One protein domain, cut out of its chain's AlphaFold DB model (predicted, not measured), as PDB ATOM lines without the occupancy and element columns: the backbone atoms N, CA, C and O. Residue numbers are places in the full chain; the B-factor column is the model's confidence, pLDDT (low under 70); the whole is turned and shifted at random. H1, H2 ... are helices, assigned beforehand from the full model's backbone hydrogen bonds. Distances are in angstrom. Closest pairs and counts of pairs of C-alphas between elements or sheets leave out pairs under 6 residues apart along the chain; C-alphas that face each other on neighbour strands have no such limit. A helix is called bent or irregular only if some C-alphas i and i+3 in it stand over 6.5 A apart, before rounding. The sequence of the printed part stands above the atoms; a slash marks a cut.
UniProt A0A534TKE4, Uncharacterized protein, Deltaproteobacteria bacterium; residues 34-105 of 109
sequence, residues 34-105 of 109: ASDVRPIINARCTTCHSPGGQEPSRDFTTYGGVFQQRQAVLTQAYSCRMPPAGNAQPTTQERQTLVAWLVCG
ATOM      1  N   ALA A  34     196.435 192.317 218.432       98.12
ATOM      2  CA  ALA A  34     196.312 193.380 217.445       98.12
ATOM      3  C   ALA A  34     195.847 192.882 216.069       98.12
ATOM      4  O   ALA A  34     195.022 193.566 215.449       98.12
ATOM      5  N   SER A  35     196.374 191.743 215.601       98.25
ATOM      6  CA  SER A  35     196.073 191.200 214.268       98.25
ATOM      7  C   SER A  35     194.915 190.209 214.256       98.25
ATOM      8  O   SER A  35     194.138 190.229 213.306       98.25
ATOM      9  N   ASP A  36     194.766 189.382 215.295       98.56
ATOM     10  CA  ASP A  36     193.863 188.226 215.233       98.56
ATOM     11  C   ASP A  36     192.573 188.469 216.022       98.56
ATOM     12  O   ASP A  36     191.483 188.118 215.576       98.56
ATOM     13  N   VAL A  37     192.676 189.099 217.196       98.75
ATOM     14  CA  VAL A  37     191.565 189.163 218.161       98.75
ATOM     15  C   VAL A  37     190.792 190.473 218.078       98.75
ATOM     16  O   VAL A  37     189.560 190.471 218.075       98.75
ATOM     17  N   ARG A  38     191.484 191.613 217.996       98.56
ATOM     18  CA  ARG A  38     190.853 192.937 217.938       98.56
ATOM     19  C   ARG A  38     189.871 193.077 216.765       98.56
ATOM     20  O   ARG A  38     188.800 193.635 216.997       98.56
ATOM     21  N   PRO A  39     190.138 192.556 215.549       98.69
ATOM     22  CA  PRO A  39     189.139 192.569 214.478       98.69
ATOM     23  C   PRO A  39     187.848 191.826 214.850       98.69
ATOM     24  O   PRO A  39     186.760 192.307 214.545       98.69
ATOM     25  N   ILE A  40     187.954 190.704 215.571       98.69
ATOM     26  CA  ILE A  40     186.801 189.918 216.035       98.69
ATOM     27  C   ILE A  40     186.013 190.705 217.086       98.69
ATOM     28  O   ILE A  40     184.792 190.809 216.986       98.69
ATOM     29  N   ILE A  41     186.700 191.299 218.065       98.56
ATOM     30  CA  ILE A  41     186.071 192.127 219.108       98.56
ATOM     31  C   ILE A  41     185.316 193.301 218.477       98.56
ATOM     32  O   ILE A  41     184.149 193.527 218.799       98.56
ATOM     33  N   ASN A  42     185.938 194.002 217.531       98.12
ATOM     34  CA  ASN A  42     185.312 195.131 216.846       98.12
ATOM     35  C   ASN A  42     184.086 194.704 216.021       98.12
ATOM     36  O   ASN A  42     183.080 195.404 215.987       98.12
ATOM     37  N   ALA A  43     184.152 193.547 215.358       97.88
ATOM     38  CA  ALA A  43     183.066 193.071 214.506       97.88
ATOM     39  C   ALA A  43     181.892 192.459 215.288       97.88
ATOM     40  O   ALA A  43     180.758 192.484 214.811       97.88
ATOM     41  N   ARG A  44     182.158 191.852 216.452       98.06
ATOM     42  CA  ARG A  44     181.176 191.021 217.172       98.06
ATOM     43  C   ARG A  44     180.752 191.596 218.517       98.06
ATOM     44  O   ARG A  44     179.684 191.245 218.999       98.06
ATOM     45  N   CYS A  45     181.563 192.444 219.144       98.12
ATOM     46  CA  CYS A  45     181.345 192.861 220.529       98.12
ATOM     47  C   CYS A  45     181.042 194.357 220.660       98.12
ATOM     48  O   CYS A  45     180.115 194.725 221.382       98.12
ATOM     49  N   THR A  46     181.783 195.227 219.969       97.81
ATOM     50  CA  THR A  46     181.738 196.679 220.232       97.81
ATOM     51  C   THR A  46     180.457 197.367 219.765       97.81
ATOM     52  O   THR A  46     180.205 198.494 220.173       97.81
ATOM     53  N   THR A  47     179.604 196.720 218.965       94.44
ATOM     54  CA  THR A  47     178.268 197.258 218.642       94.44
ATOM     55  C   THR A  47     177.416 197.463 219.898       94.44
ATOM     56  O   THR A  47     176.676 198.438 219.992       94.44
ATOM     57  N   CYS A  48     177.545 196.567 220.881       98.06
ATOM     58  CA  CYS A  48     176.833 196.658 222.156       98.06
ATOM     59  C   CYS A  48     177.766 197.120 223.285       98.06
ATOM     60  O   CYS A  48     177.364 197.926 224.117       98.06
ATOM     61  N   HIS A  49     179.005 196.627 223.295       98.12
ATOM     62  CA  HIS A  49     180.002 196.830 224.347       98.12
ATOM     63  C   HIS A  49     180.969 197.970 224.014       98.12
ATOM     64  O   HIS A  49     182.160 197.761 223.772       98.12
ATOM     65  N   SER A  50     180.433 199.183 223.939       97.56
ATOM     66  CA  SER A  50     181.180 200.413 223.664       97.56
ATOM     67  C   SER A  50     180.523 201.611 224.352       97.56
ATOM     68  O   SER A  50     179.360 201.522 224.762       97.56
ATOM     69  N   PRO A  51     181.226 202.751 224.478       96.38
ATOM     70  CA  PRO A  51     180.607 203.989 224.933       96.38
ATOM     71  C   PRO A  51     179.420 204.361 224.034       96.38
ATOM     72  O   PRO A  51     179.570 204.524 222.826       96.38
ATOM     73  N   GLY A  52     178.228 204.478 224.626       93.06
ATOM     74  CA  GLY A  52     176.985 204.748 223.891       93.06
ATOM     75  C   GLY A  52     176.340 203.523 223.225       93.06
ATOM     76  O   GLY A  52     175.299 203.669 222.588       93.06
ATOM     77  N   GLY A  53     176.925 202.331 223.379       94.94
ATOM     78  CA  GLY A  53     176.323 201.064 222.968       94.94
ATOM     79  C   GLY A  53     175.200 200.600 223.904       94.94
ATOM     80  O   GLY A  53     174.858 201.260 224.884       94.94
ATOM     81  N   GLN A  54     174.626 199.433 223.603       95.38
ATOM     82  CA  GLN A  54     173.525 198.834 224.376       95.38
ATOM     83  C   GLN A  54     173.939 198.370 225.783       95.38
ATOM     84  O   GLN A  54     173.107 198.332 226.683       95.38
ATOM     85  N   GLU A  55     175.210 198.017 225.971       95.88
ATOM     86  CA  GLU A  55     175.778 197.567 227.243       95.88
ATOM     87  C   GLU A  55     177.095 198.319 227.517       95.88
ATOM     88  O   GLU A  55     178.187 197.739 227.455       95.88
ATOM     89  N   PRO A  56     177.017 199.636 227.788       93.69
ATOM     90  CA  PRO A  56     178.183 200.509 227.880       93.69
ATOM     91  C   PRO A  56     178.963 200.327 229.189       93.69
ATOM     92  O   PRO A  56     180.085 200.813 229.298       93.69
ATOM     93  N   SER A  57     178.410 199.610 230.182       93.69
ATOM     94  CA  SER A  57     179.131 199.286 231.427       93.69
ATOM     95  C   SER A  57     180.308 198.330 231.189       93.69
ATOM     96  O   SER A  57     181.190 198.174 232.037       93.69
ATOM     97  N   ARG A  58     180.341 197.699 230.010       94.81
ATOM     98  CA  ARG A  58     181.416 196.832 229.544       94.81
ATOM     99  C   ARG A  58     181.969 197.402 228.249       94.81
ATOM    100  O   ARG A  58     181.474 197.099 227.172       94.81
ATOM    101  N   ASP A  59     182.985 198.243 228.367       96.50
ATOM    102  CA  ASP A  59     183.649 198.821 227.205       96.50
ATOM    103  C   ASP A  59     184.720 197.868 226.661       96.50
ATOM    104  O   ASP A  59     185.738 197.617 227.307       96.50
ATOM    105  N   PHE A  60     184.493 197.341 225.458       98.31
ATOM    106  CA  PHE A  60     185.422 196.461 224.749       98.31
ATOM    107  C   PHE A  60     186.134 197.153 223.581       98.31
ATOM    108  O   PHE A  60     186.785 196.489 222.778       98.31
ATOM    109  N   THR A  61     186.072 198.484 223.494       97.56
ATOM    110  CA  THR A  61     186.808 199.267 222.482       97.56
ATOM    111  C   THR A  61     188.308 199.361 222.771       97.56
ATOM    112  O   THR A  61     189.098 199.715 221.892       97.56
ATOM    113  N   THR A  62     188.734 199.005 223.987       97.19
ATOM    114  CA  THR A  62     190.138 199.011 224.407       97.19
ATOM    115  C   THR A  62     190.587 197.626 224.864       97.19
ATOM    116  O   THR A  62     189.810 196.855 225.432       97.19
ATOM    117  N   TYR A  63     191.882 197.329 224.697       98.44
ATOM    118  CA  TYR A  63     192.480 196.105 225.245       98.44
ATOM    119  C   TYR A  63     192.228 195.991 226.753       98.44
ATOM    120  O   TYR A  63     191.844 194.931 227.236       98.44
ATOM    121  N   GLY A  64     192.419 197.090 227.491       98.38
ATOM    122  CA  GLY A  64     192.267 197.115 228.944       98.38
ATOM    123  C   GLY A  64     190.861 196.721 229.395       98.38
ATOM    124  O   GLY A  64     190.730 195.902 230.303       98.38
ATOM    125  N   GLY A  65     189.826 197.230 228.724       97.81
ATOM    126  CA  GLY A  65     188.437 196.897 229.045       97.81
ATOM    127  C   GLY A  65     188.103 195.423 228.804       97.81
ATOM    128  O   GLY A  65     187.518 194.762 229.666       97.81
ATOM    129  N   VAL A  66     188.573 194.855 227.688       98.31
ATOM    130  CA  VAL A  66     188.427 193.414 227.409       98.31
ATOM    131  C   VAL A  66     189.224 192.584 228.413       98.31
ATOM    132  O   VAL A  66     188.706 191.621 228.978       98.31
ATOM    133  N   PHE A  67     190.472 192.970 228.687       98.62
ATOM    134  CA  PHE A  67     191.360 192.256 229.598       98.62
ATOM    135  C   PHE A  67     190.801 192.209 231.023       98.62
ATOM    136  O   PHE A  67     190.850 191.158 231.663       98.62
ATOM    137  N   GLN A  68     190.223 193.305 231.518       98.31
ATOM    138  CA  GLN A  68     189.576 193.352 232.834       98.31
ATOM    139  C   GLN A  68     188.423 192.345 232.954       98.31
ATOM    140  O   GLN A  68     188.218 191.781 234.027       98.31
ATOM    141  N   GLN A  69     187.720 192.054 231.855       98.06
ATOM    142  CA  GLN A  69     186.567 191.147 231.836       98.06
ATOM    143  C   GLN A  69     186.842 189.792 231.173       98.06
ATOM    144  O   GLN A  69     185.917 189.008 230.961       98.06
ATOM    145  N   ARG A  70     188.104 189.476 230.868       98.31
ATOM    146  CA  ARG A  70     188.506 188.329 230.035       98.31
ATOM    147  C   ARG A  70     187.893 186.984 230.441       98.31
ATOM    148  O   ARG A  70     187.516 186.205 229.577       98.31
ATOM    149  N   GLN A  71     187.714 186.725 231.737       98.25
ATOM    150  CA  GLN A  71     187.086 185.485 232.222       98.25
ATOM    151  C   GLN A  71     185.586 185.414 231.899       98.25
ATOM    152  O   GLN A  71     185.072 184.367 231.497       98.25
ATOM    153  N   ALA A  72     184.882 186.541 232.020       98.19
ATOM    154  CA  ALA A  72     183.489 186.637 231.610       98.19
ATOM    155  C   ALA A  72     183.373 186.513 230.087       98.19
ATOM    156  O   ALA A  72     182.542 185.745 229.611       98.19
ATOM    157  N   VAL A  73     184.237 187.196 229.328       98.38
ATOM    158  CA  VAL A  73     184.283 187.080 227.861       98.38
ATOM    159  C   VAL A  73     184.506 185.626 227.443       98.38
ATOM    160  O   VAL A  73     183.747 185.121 226.620       98.38
ATOM    161  N   LEU A  74     185.461 184.923 228.063       98.31
ATOM    162  CA  LEU A  74     185.736 183.509 227.793       98.31
ATOM    163  C   LEU A  74     184.497 182.655 228.028       98.31
ATOM    164  O   LEU A  74     184.081 181.927 227.135       98.31
ATOM    165  N   THR A  75     183.874 182.787 229.196       97.62
ATOM    166  CA  THR A  75     182.694 181.990 229.551       97.62
ATOM    167  C   THR A  75     181.546 182.225 228.568       97.62
ATOM    168  O   THR A  75     180.925 181.273 228.099       97.62
ATOM    169  N   GLN A  76     181.263 183.484 228.221       97.88
ATOM    170  CA  GLN A  76     180.142 183.838 227.345       97.88
ATOM    171  C   GLN A  76     180.401 183.460 225.880       97.88
ATOM    172  O   GLN A  76     179.495 182.975 225.203       97.88
ATOM    173  N   ALA A  77     181.631 183.650 225.393       96.88
ATOM    174  CA  ALA A  77     182.022 183.269 224.042       96.88
ATOM    175  C   ALA A  77     182.107 181.745 223.898       96.88
ATOM    176  O   ALA A  77     181.594 181.206 222.926       96.88
ATOM    177  N   TYR A  78     182.682 181.033 224.866       96.56
ATOM    178  CA  TYR A  78     182.769 179.573 224.828       96.56
ATOM    179  C   TYR A  78     181.390 178.907 224.877       96.56
ATOM    180  O   TYR A  78     181.169 177.918 224.198       96.56
ATOM    181  N   SER A  79     180.439 179.473 225.632       95.56
ATOM    182  CA  SER A  79     179.076 178.929 225.769       95.56
ATOM    183  C   SER A  79     178.063 179.471 224.754       95.56
ATOM    184  O   SER A  79     176.861 179.295 224.942       95.56
ATOM    185  N   CYS A  80     178.523 180.156 223.701       95.38
ATOM    186  CA  CYS A  80     177.668 180.735 222.658       95.38
ATOM    187  C   CYS A  80     176.549 181.660 223.174       95.38
ATOM    188  O   CYS A  80     175.509 181.810 222.540       95.38
ATOM    189  N   ARG A  81     176.768 182.312 224.319       96.25
ATOM    190  CA  ARG A  81     175.818 183.262 224.916       96.25
ATOM    191  C   ARG A  81     176.015 184.688 224.427       96.25
ATOM    192  O   ARG A  81     175.088 185.491 224.504       96.25
ATOM    193  N   MET A  82     177.227 185.002 223.969       96.75
ATOM    194  CA  MET A  82     177.548 186.289 223.372       96.75
ATOM    195  C   MET A  82     178.101 186.125 221.950       96.75
ATOM    196  O   MET A  82     178.971 185.268 221.726       96.75
ATOM    197  N   PRO A  83     177.644 186.975 221.012       96.94
ATOM    198  CA  PRO A  83     176.533 187.939 221.142       96.94
ATOM    199  C   PRO A  83     175.175 187.259 221.419       96.94
ATOM    200  O   PRO A  83     175.061 186.057 221.173       96.94
ATOM    201  N   PRO A  84     174.143 187.964 221.923       95.56
ATOM    202  CA  PRO A  84     172.836 187.354 222.168       95.56
ATOM    203  C   PRO A  84     172.220 186.798 220.878       95.56
ATOM    204  O   PRO A  84     172.494 187.308 219.786       95.56
ATOM    205  N   ALA A  85     171.357 185.786 220.998       91.50
ATOM    206  CA  ALA A  85     170.648 185.202 219.859       91.50
ATOM    207  C   ALA A  85     169.952 186.283 219.005       91.50
ATOM    208  O   ALA A  85     169.449 187.277 219.525       91.50
ATOM    209  N   GLY A  86     169.963 186.098 217.683       91.88
ATOM    210  CA  GLY A  86     169.469 187.089 216.718       91.88
ATOM    211  C   GLY A  86     170.494 188.151 216.298       91.88
ATOM    212  O   GLY A  86     170.249 188.865 215.332       91.88
ATOM    213  N   ASN A  87     171.660 188.227 216.953       94.50
ATOM    214  CA  ASN A  87     172.775 189.077 216.523       94.50
ATOM    215  C   ASN A  87     173.815 188.288 215.722       94.50
ATOM    216  O   ASN A  87     173.910 187.062 215.838       94.50
ATOM    217  N   ALA A  88     174.633 189.009 214.953       93.81
ATOM    218  CA  ALA A  88     175.717 188.432 214.168       93.81
ATOM    219  C   ALA A  88     176.699 187.660 215.065       93.81
ATOM    220  O   ALA A  88     177.444 188.247 215.850       93.81
ATOM    221  N   GLN A  89     176.698 186.334 214.936       95.56
ATOM    222  CA  GLN A  89     177.553 185.457 215.727       95.56
ATOM    223  C   GLN A  89     178.973 185.386 215.155       95.56
ATOM    224  O   GLN A  89     179.139 185.427 213.933       95.56
ATOM    225  N   PRO A  90     179.995 185.217 216.013       96.75
ATOM    226  CA  PRO A  90     181.301 184.774 215.572       96.75
ATOM    227  C   PRO A  90     181.194 183.454 214.808       96.75
ATOM    228  O   PRO A  90     180.485 182.541 215.247       96.75
ATOM    229  N   THR A  91     181.941 183.326 213.714       97.00
ATOM    230  CA  THR A  91     182.151 182.018 213.076       97.00
ATOM    231  C   THR A  91     182.865 181.067 214.041       97.00
ATOM    232  O   THR A  91     183.487 181.506 215.014       97.00
ATOM    233  N   THR A  92     182.839 179.760 213.771       96.75
ATOM    234  CA  THR A  92     183.601 178.780 214.567       96.75
ATOM    235  C   THR A  92     185.082 179.154 214.661       96.75
ATOM    236  O   THR A  92     185.656 179.088 215.745       96.75
ATOM    237  N   GLN A  93     185.679 179.622 213.560       97.56
ATOM    238  CA  GLN A  93     187.081 180.033 213.533       97.56
ATOM    239  C   GLN A  93     187.324 181.306 214.352       97.56
ATOM    240  O   GLN A  93     188.255 181.344 215.151       97.56
ATOM    241  N   GLU A  94     186.476 182.330 214.211       98.44
ATOM    242  CA  GLU A  94     186.577 183.554 215.021       98.44
ATOM    243  C   GLU A  94     186.454 183.227 216.519       98.44
ATOM    244  O   GLU A  94     187.244 183.691 217.343       98.44
ATOM    245  N   ARG A  95     185.494 182.369 216.881       98.38
ATOM    246  CA  ARG A  95     185.288 181.939 218.266       98.38
ATOM    247  C   ARG A  95     186.487 181.149 218.791       98.38
ATOM    248  O   ARG A  95     186.922 181.409 219.909       98.38
ATOM    249  N   GLN A  96     187.048 180.240 217.990       98.25
ATOM    250  CA  GLN A  96     188.248 179.483 218.349       98.25
ATOM    251  C   GLN A  96     189.454 180.402 218.565       98.25
ATOM    252  O   GLN A  96     190.157 180.231 219.558       98.25
ATOM    253  N   THR A  97     189.678 181.392 217.695       98.62
ATOM    254  CA  THR A  97     190.760 182.380 217.853       98.62
ATOM    255  C   THR A  97     190.598 183.182 219.144       98.62
ATOM    256  O   THR A  97     191.548 183.308 219.918       98.62
ATOM    257  N   LEU A  98     189.386 183.679 219.420       98.62
ATOM    258  CA  LEU A  98     189.091 184.432 220.640       98.62
ATOM    259  C   LEU A  98     189.300 183.579 221.902       98.62
ATOM    260  O   LEU A  98     189.958 184.023 222.842       98.62
ATOM    261  N   VAL A  99     188.772 182.352 221.924       98.38
ATOM    262  CA  VAL A  99     188.924 181.429 223.059       98.38
ATOM    263  C   VAL A  99     190.388 181.046 223.260       98.38
ATOM    264  O   VAL A  99     190.867 181.139 224.387       98.38
ATOM    265  N   ALA A 100     191.116 180.700 222.193       98.44
ATOM    266  CA  ALA A 100     192.542 180.370 222.244       98.44
ATOM    267  C   ALA A 100     193.373 181.514 222.853       98.44
ATOM    268  O   ALA A 100     194.202 181.294 223.736       98.44
ATOM    269  N   TRP A 101     193.110 182.756 222.440       98.62
ATOM    270  CA  TRP A 101     193.767 183.930 223.011       98.62
ATOM    271  C   TRP A 101     193.465 184.104 224.507       98.62
ATOM    272  O   TRP A 101     194.378 184.341 225.302       98.62
ATOM    273  N   LEU A 102     192.202 183.935 224.913       98.62
ATOM    274  CA  LEU A 102     191.779 184.058 226.313       98.62
ATOM    275  C   LEU A 102     192.411 182.982 227.208       98.62
ATOM    276  O   LEU A 102     192.891 183.311 228.295       98.62
ATOM    277  N   VAL A 103     192.472 181.724 226.753       98.19
ATOM    278  CA  VAL A 103     193.122 180.636 227.512       98.19
ATOM    279  C   VAL A 103     194.646 180.778 227.554       98.19
ATOM    280  O   VAL A 103     195.270 180.339 228.516       98.19
ATOM    281  N   CYS A 104     195.255 181.471 226.586       98.12
ATOM    282  CA  CYS A 104     196.668 181.864 226.622       98.12
ATOM    283  C   CYS A 104     196.988 183.016 227.593       98.12
ATOM    284  O   CYS A 104     198.128 183.489 227.631       98.12
ATOM    285  N   GLY A 105     196.007 183.490 228.364       97.88
ATOM    286  CA  GLY A 105     196.174 184.606 229.293       97.88
ATOM    287  C   GLY A 105     195.947 185.980 228.665       97.88
ATOM    288  O   GLY A 105     196.276 186.978 229.303       97.88
TER     289      GLY A 105
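AT A GLANCE: This is residues 34 to 105 of the 109 residues of an uncharacterized protein of Deltaproteobacteria bacterium (UniProt A0A534TKE4). Four short helices stand in a loose ring, with two long loops making much of the rest of a rounded body. H3 and H4 pair as a helical hairpin, H1 packs steeply on H4 away from H3, and the short H2 fills the gap between H1 and H3 without firmly touching either. The printed part has 72 residues with four named helices, H1, H2, H3 and H4 along the chain, and no named strand; the class is all helix, with 38 residues in named elements. It is compact, with a radius of gyration of the C-alphas of 11.0 A, and spans 29 by 28 by 21 A.

HOW THE PARTS SIT: H4, residues 92 to 103, is the longest helix. It touches H3, residues 70 to 78, where the closest C-alphas, those of Leu 74 and Val 99, are 6.1 A apart. H3 and H4 run opposite ways at a shallow tilt of 29 degrees and form a helical hairpin. H4 also touches H1, residues 34 to 44; their closest C-alphas, those of Val 37 and Leu 98, are 5.9 A apart. H1 and H4 run opposite ways at a steep tilt of 61 degrees. H1 and H3 are apart. H2, residues 63 to 68, is close to H3 but not clearly touching it: the closest C-alphas, those of Val 66 and Val 73, are 7.6 A apart. The lines of H2 and H3 are about perpendicular, at 90 degrees. H1 and H2 are near each other, their closest C-alphas 8.1 A apart, while H2 and H4 are apart. Each O i to N i+4 pair is within hydrogen-bond range in H2, H3 and H4, against 4 of 7 in H1.

IN THESE COORDINATES: H4 measures 16.2 A from its first to its last C-alpha, beginning at C-alpha 92 (183.601, 178.780, 214.567) and ending at C-alpha 103 (193.122, 180.636, 227.512). H1 measures 15.3 A and begins at C-alpha 34 (196.312, 193.380, 217.445). H1 is irregular, but only just: C-alphas 35 and 38 are 6.6 A apart. H3 measures 11.7 A and H2 8.6 A.

THE WHOLE: The two C-alphas farthest apart, those of Gly 52 and Cys 104, are 30.3 A from each other. The links from H1 to H2, residues 45 to 62, and from H3 to H4, residues 79 to 91, are long, while the link from H2 to H3 is tight. The printed part has no cut. The mean pLDDT of the printed part is 97.1, and no printed residue is under 70.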